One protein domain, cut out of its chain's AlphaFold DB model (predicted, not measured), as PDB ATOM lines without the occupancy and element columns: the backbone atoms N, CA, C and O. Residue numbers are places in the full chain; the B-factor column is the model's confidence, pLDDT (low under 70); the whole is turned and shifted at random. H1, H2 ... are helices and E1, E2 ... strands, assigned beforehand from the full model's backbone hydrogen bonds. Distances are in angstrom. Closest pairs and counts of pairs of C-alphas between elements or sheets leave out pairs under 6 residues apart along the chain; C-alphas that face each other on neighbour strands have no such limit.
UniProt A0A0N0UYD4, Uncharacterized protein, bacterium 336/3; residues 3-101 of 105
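AT A GLANCE: This is residues 3 to 101 of the 105 residues of an uncharacterized protein of bacterium 336/3 (UniProt A0A0N0UYD4). A twisted sheet of five antiparallel strands curls round one helix, H1, in two layers, the helix on one face of the sheet. The short strand pair E3 and E6 lies by the last residues of H1, and the small helix H2 lies farther out. The printed part has 99 residues, with two named helices and seven named strands in the order E1, E2, H1, E3, H2, E4, E5, E6, E7; the class is mixed, helices and strands. The large sheet runs E4, E5, E2, E1, E7. The whole is compact, with a radius of gyration of the C-alphas of 12.6 A and spans of 35 by 24 by 20 A.

HOW THE PARTS SIT: E1, residues 4 to 14, bends by 59 degrees at residue 7 and forms a hairpin with E2, residues 17 to 24; N 9 and O 21 are 2.8 A apart, within hydrogen-bond range. H1, residues 35 to 45, has its closest C-alphas to E1 at Gly 45 and Leu 10, 6.2 A. E3, residues 46 to 48, is antiparallel to E6, residues 92 to 94, with N 93 and O 47 at 3.0 A. H2, residues 55 to 58, only just touches H1, with 3 pairs of C-alphas within 8 A, the closest Lys 43 and Ile 56 at 5.9 A. E4, residues 64 to 69, and E5, residues 76 to 83, form a hairpin, with N 68 and O 80 at 2.8 A; N 18 of E2 and O 81 of E5 are 2.8 A apart. E6 runs on into E7, residues 96 to 101, at 88 degrees; N 6 of E1 and O 99 of E7 are 2.9 A apart. In H1 every O i to N i+4 pair is within hydrogen-bond range; H2 is too short for one.

IN THESE COORDINATES: E1 starts at C-alpha 4 (171.295, 143.149, 94.448) and is 26.8 A long; E2 is 22.1 A, H1 15.1 A, E5 22.3 A. E7 ends at C-alpha 101 (167.634, 144.759, 90.575).

THE WHOLE: The C-alphas of Tyr 26 and Asn 86, the two farthest apart, are 36.2 A apart. The printed part has no cut, and no link is long. Confidence is under 70 in 26 residues, among them 26 to 33 and 47 to 57.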
ATOM      1  N   THR A   3     171.382 147.545  96.074       50.47
ATOM      2  CA  THR A   3     171.397 146.948  94.738       50.47
ATOM      3  C   THR A   3     171.811 145.496  94.888       50.47
ATOM      4  O   THR A   3     172.860 145.208  95.462       50.47
ATOM      5  N   GLN A   4     170.996 144.572  94.390       65.00
ATOM      6  CA  GLN A   4     171.295 143.149  94.448       65.00
ATOM      7  C   GLN A   4     171.441 142.607  93.041       65.00
ATOM      8  O   GLN A   4     170.476 142.435  92.302       65.00
ATOM      9  N   LEU A   5     172.700 142.345  92.713       71.19
ATOM     10  CA  LEU A   5     173.122 141.667  91.503       71.19
ATOM     11  C   LEU A   5     173.256 140.179  91.810       71.19
ATOM     12  O   LEU A   5     173.923 139.800  92.783       71.19
ATOM     13  N   GLY A   6     172.646 139.339  90.988       75.88
ATOM     14  CA  GLY A   6     172.692 137.901  91.178       75.88
ATOM     15  C   GLY A   6     172.259 137.108  89.960       75.88
ATOM     16  O   GLY A   6     171.969 137.660  88.910       75.88
ATOM     17  N   GLU A   7     172.210 135.797  90.124       82.12
ATOM     18  CA  GLU A   7     171.656 134.866  89.145       82.12
ATOM     19  C   GLU A   7     170.420 134.207  89.759       82.12
ATOM     20  O   GLU A   7     170.476 133.691  90.883       82.12
ATOM     21  N   ILE A   8     169.308 134.209  89.030       81.31
ATOM     22  CA  ILE A   8     168.116 133.439  89.380       81.31
ATOM     23  C   ILE A   8     168.167 132.141  88.616       81.31
ATOM     24  O   ILE A   8     168.308 132.132  87.400       81.31
ATOM     25  N   GLN A   9     167.971 131.048  89.330       85.56
ATOM     26  CA  GLN A   9     167.815 129.734  88.748       85.56
ATOM     27  C   GLN A   9     166.509 129.132  89.254       85.56
ATOM     28  O   GLN A   9     166.407 128.772  90.429       85.56
ATOM     29  N   LEU A  10     165.512 128.998  88.381       85.12
ATOM     30  CA  LEU A  10     164.308 128.247  88.716       85.12
ATOM     31  C   LEU A  10     164.628 126.753  88.703       85.12
ATOM     32  O   LEU A  10     165.295 126.248  87.804       85.12
ATOM     33  N   THR A  11     164.167 126.038  89.722       85.31
ATOM     34  CA  THR A  11     164.413 124.597  89.867       85.31
ATOM     35  C   THR A  11     163.168 123.766  89.607       85.31
ATOM     36  O   THR A  11     163.285 122.612  89.211       85.31
ATOM     37  N   SER A  12     161.978 124.320  89.853       85.62
ATOM     38  CA  SER A  12     160.712 123.617  89.629       85.62
ATOM     39  C   SER A  12     159.540 124.588  89.538       85.62
ATOM     40  O   SER A  12     159.484 125.557  90.300       85.62
ATOM     41  N   ILE A  13     158.569 124.259  88.689       84.88
ATOM     42  CA  ILE A  13     157.263 124.916  88.599       84.88
ATOM     43  C   ILE A  13     156.208 123.809  88.719       84.88
ATOM     44  O   ILE A  13     156.095 122.958  87.843       84.88
ATOM     45  N   GLU A  14     155.473 123.775  89.830       84.50
ATOM     46  CA  GLU A  14     154.517 122.708  90.154       84.50
ATOM     47  C   GLU A  14     153.270 123.304  90.809       84.50
ATOM     48  O   GLU A  14     153.381 123.934  91.857       84.50
ATOM     49  N   ASN A  15     152.075 123.077  90.248       79.62
ATOM     50  CA  ASN A  15     150.790 123.418  90.885       79.62
ATOM     51  C   ASN A  15     150.778 124.816  91.543       79.62
ATOM     52  O   ASN A  15     150.544 124.941  92.747       79.62
ATOM     53  N   ASN A  16     151.106 125.858  90.773       86.75
ATOM     54  CA  ASN A  16     151.160 127.256  91.233       86.75
ATOM     55  C   ASN A  16     152.269 127.570  92.250       86.75
ATOM     56  O   ASN A  16     152.308 128.660  92.818       86.75
ATOM     57  N   THR A  17     153.190 126.639  92.467       89.25
ATOM     58  CA  THR A  17     154.367 126.817  93.310       89.25
ATOM     59  C   THR A  17     155.612 126.834  92.444       89.25
ATOM     60  O   THR A  17     155.888 125.897  91.698       89.25
ATOM     61  N   ILE A  18     156.392 127.896  92.576       88.75
ATOM     62  CA  ILE A  18     157.670 128.061  91.900       88.75
ATOM     63  C   ILE A  18     158.754 127.976  92.958       88.75
ATOM     64  O   ILE A  18     158.675 128.631  93.997       88.75
ATOM     65  N   LYS A  19     159.771 127.162  92.696       90.88
ATOM     66  CA  LYS A  19     160.965 127.084  93.535       90.88
ATOM     67  C   LYS A  19     162.170 127.461  92.710       90.88
ATOM     68  O   LYS A  19     162.255 127.131  91.523       90.88
ATOM     69  N   GLY A  20     163.111 128.117  93.359       88.81
ATOM     70  CA  GLY A  20     164.346 128.500  92.722       88.81
ATOM     71  C   GLY A  20     165.403 128.904  93.722       88.81
ATOM     72  O   GLY A  20     165.255 128.791  94.940       88.81
ATOM     73  N   VAL A  21     166.504 129.361  93.159       87.62
ATOM     74  CA  VAL A  21     167.676 129.804  93.882       87.62
ATOM     75  C   VAL A  21     168.061 131.166  93.347       87.62
ATOM     76  O   VAL A  21     168.250 131.326  92.147       87.62
ATOM     77  N   PHE A  22     168.239 132.118  94.253       83.94
ATOM     78  CA  PHE A  22     168.916 133.371  93.972       83.94
ATOM     79  C   PHE A  22     170.363 133.287  94.471       83.94
ATOM     80  O   PHE A  22     170.612 133.065  95.662       83.94
ATOM     81  N   LYS A  23     171.328 133.433  93.561       83.62
ATOM     82  CA  LYS A  23     172.761 133.475  93.868       83.62
ATOM     83  C   LYS A  23     173.228 134.924  93.831       83.62
ATOM     84  O   LYS A  23     173.365 135.489  92.753       83.62
ATOM     85  N   SER A  24     173.488 135.517  94.988       77.50
ATOM     86  CA  SER A  24     174.004 136.884  95.051       77.50
ATOM     87  C   SER A  24     175.483 136.935  94.669       77.50
ATOM     88  O   SER A  24     176.281 136.126  95.149       77.50
ATOM     89  N   ILE A  25     175.851 137.907  93.834       74.94
ATOM     90  CA  ILE A  25     177.226 138.117  93.364       74.94
ATOM     91  C   ILE A  25     177.974 139.122  94.260       74.94
ATOM     92  O   ILE A  25     179.179 138.972  94.452       74.94
ATOM     93  N   TYR A  26     177.282 140.109  94.850       64.38
ATOM     94  CA  TYR A  26     177.926 141.219  95.578       64.38
ATOM     95  C   TYR A  26     177.569 141.326  97.072       64.38
ATOM     96  O   TYR A  26     178.476 141.474  97.890       64.38
ATOM     97  N   GLU A  27     176.295 141.221  97.473       60.91
ATOM     98  CA  GLU A  27     175.879 141.395  98.881       60.91
ATOM     99  C   GLU A  27     175.020 140.232  99.395       60.91
ATOM    100  O   GLU A  27     174.062 139.812  98.754       60.91
ATOM    101  N   LYS A  28     175.321 139.711 100.592       59.28
ATOM    102  CA  LYS A  28     174.684 138.505 101.170       59.28
ATOM    103  C   LYS A  28     173.233 138.686 101.646       59.28
ATOM    104  O   LYS A  28     172.777 137.902 102.463       59.28
ATOM    105  N   ASN A  29     172.494 139.686 101.193       56.69
ATOM    106  CA  ASN A  29     171.506 140.329 102.054       56.69
ATOM    107  C   ASN A  29     170.071 140.316 101.507       56.69
ATOM    108  O   ASN A  29     169.413 141.349 101.452       56.69
ATOM    109  N   VAL A  30     169.543 139.149 101.124       63.28
ATOM    110  CA  VAL A  30     168.099 139.022 100.863       63.28
ATOM    111  C   VAL A  30     167.355 138.884 102.202       63.28
ATOM    112  O   VAL A  30     167.210 137.780 102.732       63.28
ATOM    113  N   TYR A  31     166.923 140.011 102.771       59.28
ATOM    114  CA  TYR A  31     166.325 140.053 104.114       59.28
ATOM    115  C   TYR A  31     164.825 139.752 104.140       59.28
ATOM    116  O   TYR A  31     164.328 139.188 105.115       59.28
ATOM    117  N   THR A  32     164.092 140.143 103.095       63.88
ATOM    118  CA  THR A  32     162.625 140.190 103.134       63.88
ATOM    119  C   THR A  32     161.993 139.630 101.871       63.88
ATOM    120  O   THR A  32     162.185 140.143 100.770       63.88
ATOM    121  N   ALA A  33     161.190 138.585 102.055       66.56
ATOM    122  CA  ALA A  33     160.441 137.903 101.012       66.56
ATOM    123  C   ALA A  33     159.161 138.682 100.655       66.56
ATOM    124  O   ALA A  33     158.048 138.320 101.035       66.56
ATOM    125  N   GLY A  34     159.324 139.815  99.973       79.50
ATOM    126  CA  GLY A  34     158.198 140.624  99.507       79.50
ATOM    127  C   GLY A  34     157.452 139.962  98.345       79.50
ATOM    128  O   GLY A  34     158.060 139.319  97.495       79.50
ATOM    129  N   LYS A  35     156.136 140.179  98.242       85.50
ATOM    130  CA  LYS A  35     155.341 139.700  97.094       85.50
ATOM    131  C   LYS A  35     155.844 140.244  95.759       85.50
ATOM    132  O   LYS A  35     155.854 139.522  94.770       85.50
ATOM    133  N   TRP A  36     156.316 141.490  95.747       79.25
ATOM    134  CA  TRP A  36     156.938 142.107  94.576       79.25
ATOM    135  C   TRP A  36     158.156 141.319  94.079       79.25
ATOM    136  O   TRP A  36     158.323 141.171  92.874       79.25
ATOM    137  N   PHE A  37     158.959 140.750  94.987       78.44
ATOM    138  CA  PHE A  37     160.091 139.909  94.613       78.44
ATOM    139  C   PHE A  37     159.593 138.675  93.868       78.44
ATOM    140  O   PHE A  37     160.117 138.343  92.813       78.44
ATOM    141  N   GLY A  38     158.525 138.046  94.368       81.06
ATOM    142  CA  GLY A  38     157.876 136.924  93.694       81.06
ATOM    143  C   GLY A  38     157.432 137.264  92.272       81.06
ATOM    144  O   GLY A  38     157.719 136.499  91.361       81.06
ATOM    145  N   VAL A  39     156.798 138.421  92.060       82.94
ATOM    146  CA  VAL A  39     156.380 138.875  90.717       82.94
ATOM    147  C   VAL A  39     157.566 138.964  89.764       82.94
ATOM    148  O   VAL A  39     157.528 138.424  88.662       82.94
ATOM    149  N   GLU A  40     158.618 139.647  90.190       78.75
ATOM    150  CA  GLU A  40     159.759 139.928  89.332       78.75
ATOM    151  C   GLU A  40     160.599 138.655  89.088       78.75
ATOM    152  O   GLU A  40     160.997 138.408  87.954       78.75
ATOM    153  N   MET A  41     160.744 137.755  90.078       77.56
ATOM    154  CA  MET A  41     161.327 136.415  89.866       77.56
ATOM    155  C   MET A  41     160.589 135.629  88.783       77.56
ATOM    156  O   MET A  41     161.212 134.908  88.009       77.56
ATOM    157  N   ILE A  42     159.259 135.725  88.753       79.56
ATOM    158  CA  ILE A  42     158.450 135.018  87.760       79.56
ATOM    159  C   ILE A  42     158.658 135.634  86.380       79.56
ATOM    160  O   ILE A  42     158.814 134.900  85.412       79.56
ATOM    161  N   LYS A  43     158.693 136.966  86.285       78.06
ATOM    162  CA  LYS A  43     158.915 137.671  85.016       78.06
ATOM    163  C   LYS A  43     160.288 137.411  84.412       78.06
ATOM    164  O   LYS A  43     160.372 137.230  83.205       78.06
ATOM    165  N   GLU A  44     161.322 137.373  85.244       75.00
ATOM    166  CA  GLU A  44     162.706 137.206  84.792       75.00
ATOM    167  C   GLU A  44     163.123 135.732  84.680       75.00
ATOM    168  O   GLU A  44     163.904 135.370  83.807       75.00
ATOM    169  N   GLY A  45     162.627 134.863  85.567       69.50
ATOM    170  CA  GLY A  45     163.073 133.471  85.669       69.50
ATOM    171  C   GLY A  45     162.253 132.461  84.862       69.50
ATOM    172  O   GLY A  45     162.785 131.410  84.491       69.50
ATOM    173  N   CYS A  46     160.966 132.729  84.613       70.56
ATOM    174  CA  CYS A  46     160.119 131.830  83.828       70.56
ATOM    175  C   CYS A  46     160.211 132.198  82.349       70.56
ATOM    176  O   CYS A  46     159.747 133.257  81.927       70.56
ATOM    177  N   TYR A  47     160.726 131.275  81.541       64.94
ATOM    178  CA  TYR A  47     160.706 131.421  80.093       64.94
ATOM    179  C   TYR A  47     159.465 130.736  79.521       64.94
ATOM    180  O   TYR A  47     159.097 129.631  79.926       64.94
ATOM    181  N   HIS A  48     158.817 131.401  78.566       60.28
ATOM    182  CA  HIS A  48     157.756 130.822  77.747       60.28
ATOM    183  C   HIS A  48     158.278 130.659  76.321       60.28
ATOM    184  O   HIS A  48     158.970 131.542  75.810       60.28
ATOM    185  N   LYS A  49     157.940 129.545  75.667       55.00
ATOM    186  CA  LYS A  49     158.376 129.264  74.287       55.00
ATOM    187  C   LYS A  49     157.829 130.263  73.262       55.00
ATOM    188  O   LYS A  49     158.476 130.489  72.247       55.00
ATOM    189  N   ASP A  50     156.691 130.883  73.565       54.06
ATOM    190  CA  ASP A  50     156.102 131.986  72.801       54.06
ATOM    191  C   ASP A  50     156.169 133.291  73.602       54.06
ATOM    192  O   ASP A  50     155.392 133.504  74.535       54.06
ATOM    193  N   ILE A  51     157.101 134.167  73.229       53.25
ATOM    194  CA  ILE A  51     157.353 135.468  73.874       53.25
ATOM    195  C   ILE A  51     156.155 136.425  73.692       53.25
ATOM    196  O   ILE A  51     155.935 137.321  74.506       53.25
ATOM    197  N   GLU A  52     155.338 136.223  72.655       48.66
ATOM    198  CA  GLU A  52     154.300 137.178  72.241       48.66
ATOM    199  C   GLU A  52     152.993 137.127  73.057       48.66
ATOM    200  O   GLU A  52     152.181 138.043  72.942       48.66
ATOM    201  N   HIS A  53     152.766 136.106  73.895       47.56
ATOM    202  CA  HIS A  53     151.460 135.889  74.552       47.56
ATOM    203  C   HIS A  53     151.509 135.752  76.083       47.56
ATOM    204  O   HIS A  53     150.564 135.247  76.681       47.56
ATOM    205  N   LEU A  54     152.571 136.223  76.741       52.00
ATOM    206  CA  LEU A  54     152.835 135.970  78.165       52.00
ATOM    207  C   LEU A  54     151.712 136.447  79.123       52.00
ATOM    208  O   LEU A  54     151.551 137.653  79.339       52.00
ATOM    209  N   PRO A  55     151.026 135.526  79.834       52.38
ATOM    210  CA  PRO A  55     150.266 135.844  81.048       52.38
ATOM    211  C   PRO A  55     151.163 136.423  82.158       52.38
ATOM    212  O   PRO A  55     150.707 137.227  82.966       52.38
ATOM    213  N   ILE A  56     152.457 136.076  82.161       55.66
ATOM    214  CA  ILE A  56     153.451 136.518  83.154       55.66
ATOM    215  C   ILE A  56     153.699 138.026  83.136       55.66
ATOM    216  O   ILE A  56     153.897 138.620  84.195       55.66
ATOM    217  N   ALA A  57     153.603 138.678  81.972       59.31
ATOM    218  CA  ALA A  57     153.709 140.136  81.890       59.31
ATOM    219  C   ALA A  57     152.611 140.846  82.711       59.31
ATOM    220  O   ALA A  57     152.770 142.009  83.082       59.31
ATOM    221  N   LYS A  58     151.510 140.142  83.013       72.06
ATOM    222  CA  LYS A  58     150.361 140.649  83.766       72.06
ATOM    223  C   LYS A  58     150.311 140.177  85.218       72.06
ATOM    224  O   LYS A  58     149.406 140.611  85.919       72.06
ATOM    225  N   ILE A  59     151.239 139.329  85.676       80.88
ATOM    226  CA  ILE A  59     151.288 138.928  87.089       80.88
ATOM    227  C   ILE A  59     151.597 140.163  87.935       80.88
ATOM    228  O   ILE A  59     152.543 140.914  87.672       80.88
ATOM    229  N   THR A  60     150.780 140.361  88.961       86.25
ATOM    230  CA  THR A  60     150.889 141.450  89.926       86.25
ATOM    231  C   THR A  60     151.111 140.903  91.334       86.25
ATOM    232  O   THR A  60     151.075 139.697  91.571       86.25
ATOM    233  N   GLN A  61     151.357 141.789  92.303       86.81
ATOM    234  CA  GLN A  61     151.563 141.374  93.696       86.81
ATOM    235  C   GLN A  61     150.321 140.707  94.299       86.81
ATOM    236  O   GLN A  61     150.461 139.880  95.198       86.81
ATOM    237  N   ASP A  62     149.128 141.037  93.802       88.75
ATOM    238  CA  ASP A  62     147.867 140.456  94.270       88.75
ATOM    239  C   ASP A  62     147.731 138.983  93.864       88.75
ATOM    240  O   ASP A  62     147.095 138.199  94.569       88.75
ATOM    241  N   ASP A  63     148.413 138.584  92.788       89.25
ATOM    242  CA  ASP A  63     148.481 137.201  92.321       89.25
ATOM    243  C   ASP A  63     149.504 136.367  93.108       89.25
ATOM    244  O   ASP A  63     149.550 135.146  92.967       89.25
ATOM    245  N   ILE A  64     150.330 136.989  93.953       90.12
ATOM    246  CA  ILE A  64     151.287 136.284  94.808       90.12
ATOM    247  C   ILE A  64     150.641 136.031  96.165       90.12
ATOM    248  O   ILE A  64     150.356 136.953  96.935       90.12
ATOM    249  N   ILE A  65     150.435 134.759  96.495       91.62
ATOM    250  CA  ILE A  65     149.939 134.351  97.811       91.62
ATOM    251  C   ILE A  65     151.032 134.609  98.846       91.62
ATOM    252  O   ILE A  65     150.792 135.269  99.858       91.62
ATOM    253  N   GLU A  66     152.235 134.106  98.577       89.88
ATOM    254  CA  GLU A  66     153.331 134.082  99.538       89.88
ATOM    255  C   GLU A  66     154.682 133.966  98.824       89.88
ATOM    256  O   GLU A  66     154.795 133.307  97.787       89.88
ATOM    257  N   VAL A  67     155.710 134.571  99.417       88.06
ATOM    258  CA  VAL A  67     157.115 134.359  99.064       88.06
ATOM    259  C   VAL A  67     157.839 133.935 100.334       88.06
ATOM    260  O   VAL A  67     157.676 134.559 101.381       88.06
ATOM    261  N   ILE A  68     158.631 132.873 100.249       89.19
ATOM    262  CA  ILE A  68     159.401 132.326 101.366       89.19
ATOM    263  C   ILE A  68     160.859 132.255 100.938       89.19
ATOM    264  O   ILE A  68     161.160 131.711  99.878       89.19
ATOM    265  N   PHE A  69     161.762 132.748 101.782       86.19
ATOM    266  CA  PHE A  69     163.186 132.441 101.683       86.19
ATOM    267  C   PHE A  69     163.520 131.355 102.690       86.19
ATOM    268  O   PHE A  69     163.368 131.548 103.893       86.19
ATOM    269  N   GLU A  70     163.953 130.200 102.194       85.44
ATOM    270  CA  GLU A  70     164.317 129.062 103.043       85.44
ATOM    271  C   GLU A  70     165.714 129.252 103.647       85.44
ATOM    272  O   GLU A  70     165.983 128.813 104.763       85.44
ATOM    273  N   THR A  71     166.604 129.934 102.919       80.25
ATOM    274  CA  THR A  71     167.977 130.240 103.351       80.25
ATOM    275  C   THR A  71     168.290 131.737 103.221       80.25
ATOM    276  O   THR A  71     169.211 132.109 102.484       80.25
ATOM    277  N   PRO A  72     167.531 132.620 103.908       78.75
ATOM    278  CA  PRO A  72     167.723 134.064 103.802       78.75
ATOM    279  C   PRO A  72     169.122 134.465 104.279       78.75
ATOM    280  O   PRO A  72     169.749 133.776 105.086       78.75
ATOM    281  N   ASN A  73     169.596 135.616 103.808       72.62
ATOM    282  CA  ASN A  73     170.897 136.189 104.168       72.62
ATOM    283  C   ASN A  73     172.119 135.307 103.860       72.62
ATOM    284  O   ASN A  73     173.130 135.318 104.572       72.62
ATOM    285  N   THR A  74     172.035 134.513 102.795       74.12
ATOM    286  CA  THR A  74     173.157 133.714 102.311       74.12
ATOM    287  C   THR A  74     173.474 134.057 100.862       74.12
ATOM    288  O   THR A  74     172.637 134.575 100.126       74.12
ATOM    289  N   VAL A  75     174.695 133.729 100.424       76.38
ATOM    290  CA  VAL A  75     175.113 133.865  99.013       76.38
ATOM    291  C   VAL A  75     174.167 133.099  98.082       76.38
ATOM    292  O   VAL A  75     173.998 133.480  96.933       76.38
ATOM    293  N   LYS A  76     173.536 132.033  98.584       83.12
ATOM    294  CA  LYS A  76     172.619 131.169  97.848       83.12
ATOM    295  C   LYS A  76     171.288 131.079  98.597       83.12
ATOM    296  O   LYS A  76     171.100 130.200  99.440       83.12
ATOM    297  N   THR A  77     170.376 131.988  98.281       84.19
ATOM    298  CA  THR A  77     169.052 132.049  98.904       84.19
ATOM    299  C   THR A  77     168.072 131.195  98.105       84.19
ATOM    300  O   THR A  77     167.708 131.538  96.982       84.19
ATOM    301  N   ASN A  78     167.653 130.068  98.674       87.75
ATOM    302  CA  ASN A  78     166.558 129.274  98.130       87.75
ATOM    303  C   ASN A  78     165.242 130.002  98.403       87.75
ATOM    304  O   ASN A  78     165.024 130.500  99.514       87.75
ATOM    305  N   PHE A  79     164.367 130.035  97.405       87.12
ATOM    306  CA  PHE A  79     163.071 130.676  97.521       87.12
ATOM    307  C   PHE A  79     161.936 129.785  97.030       87.12
ATOM    308  O   PHE A  79     162.101 128.940  96.147       87.12
ATOM    309  N   VAL A  80     160.759 130.042  97.591       90.69
ATOM    310  CA  VAL A  80     159.485 129.466  97.173       90.69
ATOM    311  C   VAL A  80     158.500 130.604  96.951       90.69
ATOM    312  O   VAL A  80     158.284 131.421  97.844       90.69
ATOM    313  N   VAL A  81     157.887 130.652  95.773       89.94
ATOM    314  CA  VAL A  81     156.815 131.588  95.429       89.94
ATOM    315  C   VAL A  81     155.540 130.789  95.211       89.94
ATOM    316  O   VAL A  81     155.510 129.870  94.393       89.94
ATOM    317  N   LYS A  82     154.479 131.136  95.938       91.06
ATOM    318  CA  LYS A  82     153.136 130.591  95.727       91.06
ATOM    319  C   LYS A  82     152.295 131.621  94.994       91.06
ATOM    320  O   LYS A  82     152.120 132.740  95.475       91.06
ATOM    321  N   VAL A  83     151.755 131.220  93.856       89.38
ATOM    322  CA  VAL A  83     150.918 132.043  92.986       89.38
ATOM    323  C   VAL A  83     149.455 131.646  93.182       89.38
ATOM    324  O   VAL A  83     149.140 130.509  93.535       89.38
ATOM    325  N   ALA A  84     148.546 132.589  92.985       88.75
ATOM    326  CA  ALA A  84     147.118 132.355  93.035       88.75
ATOM    327  C   ALA A  84     146.701 131.281  92.004       88.75
ATOM    328  O   ALA A  84     147.261 131.225  90.905       88.75
ATOM    329  N   PRO A  85     145.731 130.409  92.339       83.69
ATOM    330  CA  PRO A  85     145.375 129.236  91.531       83.69
ATOM    331  C   PRO A  85     144.740 129.577  90.174       83.69
ATOM    332  O   PRO A  85     144.619 128.713  89.314       83.69
ATOM    333  N   ASN A  86     144.311 130.825  89.979       82.69
ATOM    334  CA  ASN A  86     143.775 131.340  88.719       82.69
ATOM    335  C   ASN A  86     144.862 131.688  87.689       82.69
ATOM    336  O   ASN A  86     144.523 131.955  86.538       82.69
ATOM    337  N   ILE A  87     146.138 131.704  88.081       79.50
ATOM    338  CA  ILE A  87     147.258 131.879  87.158       79.50
ATOM    339  C   ILE A  87     147.675 130.503  86.644       79.50
ATOM    340  O   ILE A  87     148.124 129.660  87.419       79.50
ATOM    341  N   ASP A  88     147.526 130.254  85.345       75.88
ATOM    342  CA  ASP A  88     148.026 129.012  84.757       75.88
ATOM    343  C   ASP A  88     149.539 129.118  84.552       75.88
ATOM    344  O   ASP A  88     150.008 130.055  83.906       75.88
ATOM    345  N   LEU A  89     150.292 128.175  85.128       75.38
ATOM    346  CA  LEU A  89     151.747 128.101  85.005       75.38
ATOM    347  C   LEU A  89     152.247 126.900  84.179       75.38
ATOM    348  O   LEU A  89     153.447 126.634  84.157       75.38
ATOM    349  N   LYS A  90     151.353 126.134  83.540       71.25
ATOM    350  CA  LYS A  90     151.698 124.837  82.925       71.25
ATOM    351  C   LYS A  90     152.661 124.916  81.744       71.25
ATOM    352  O   LYS A  90     153.389 123.955  81.521       71.25
ATOM    353  N   ASP A  91     152.665 126.029  81.021       67.56
ATOM    354  CA  ASP A  91     153.472 126.201  79.808       67.56
ATOM    355  C   ASP A  91     154.825 126.887  80.073       67.56
ATOM    356  O   ASP A  91     155.572 127.182  79.137       67.56
ATOM    357  N   PHE A  92     155.160 127.149  81.342       71.19
ATOM    358  CA  PHE A  92     156.441 127.751  81.702       71.19
ATOM    359  C   PHE A  92     157.516 126.712  81.942       71.19
ATOM    360  O   PHE A  92     157.307 125.685  82.589       71.19
ATOM    361  N   GLU A  93     158.711 127.048  81.475       73.12
ATOM    362  CA  GLU A  93     159.908 126.269  81.721       73.12
ATOM    363  C   GLU A  93     160.786 126.981  82.749       73.12
ATOM    364  O   GLU A  93     160.882 128.213  82.803       73.12
ATOM    365  N   SER A  94     161.433 126.182  83.595       71.88
ATOM    366  CA  SER A  94     162.442 126.672  84.520       71.88
ATOM    367  C   SER A  94     163.669 127.139  83.741       71.88
ATOM    368  O   SER A  94     164.268 126.335  83.021       71.88
ATOM    369  N   GLY A  95     164.068 128.398  83.907       69.56
ATOM    370  CA  GLY A  95     165.294 128.924  83.317       69.56
ATOM    371  C   GLY A  95     166.263 129.512  84.331       69.56
ATOM    372  O   GLY A  95     166.017 129.534  85.543       69.56
ATOM    373  N   THR A  96     167.379 129.988  83.787       71.38
ATOM    374  CA  THR A  96     168.375 130.785  84.500       71.38
ATOM    375  C   THR A  96     168.408 132.170  83.870       71.38
ATOM    376  O   THR A  96     168.509 132.259  82.648       71.38
ATOM    377  N   SER A  97     168.330 133.220  84.684       71.94
ATOM    378  CA  SER A  97     168.413 134.609  84.227       71.94
ATOM    379  C   SER A  97     169.363 135.411  85.110       71.94
ATOM    380  O   SER A  97     169.400 135.227  86.334       71.94
ATOM    381  N   ASP A  98     170.132 136.292  84.474       71.44
ATOM    382  CA  ASP A  98     170.921 137.300  85.169       71.44
ATOM    383  C   ASP A  98     169.967 138.336  85.761       71.44
ATOM    384  O   ASP A  98     169.104 138.886  85.080       71.44
ATOM    385  N   TRP A  99     170.124 138.608  87.048       71.50
ATOM    386  CA  TRP A  99     169.271 139.522  87.782       71.50
ATOM    387  C   TRP A  99     170.049 140.760  88.196       71.50
ATOM    388  O   TRP A  99     170.957 140.701  89.033       71.50
ATOM    389  N   ASP A 100     169.630 141.895  87.649       63.22
ATOM    390  CA  ASP A 100     170.071 143.216  88.070       63.22
ATOM    391  C   ASP A 100     168.868 143.986  88.616       63.22
ATOM    392  O   ASP A 100     168.067 144.541  87.863       63.22
ATOM    393  N   SER A 101     168.695 143.979  89.942       58.34
ATOM    394  CA  SER A 101     167.634 144.759  90.575       58.34
ATOM    395  C   SER A 101     168.160 145.643  91.692       58.34
ATOM    396  O   SER A 101     168.815 145.212  92.642       58.34
TER     397      SER A 101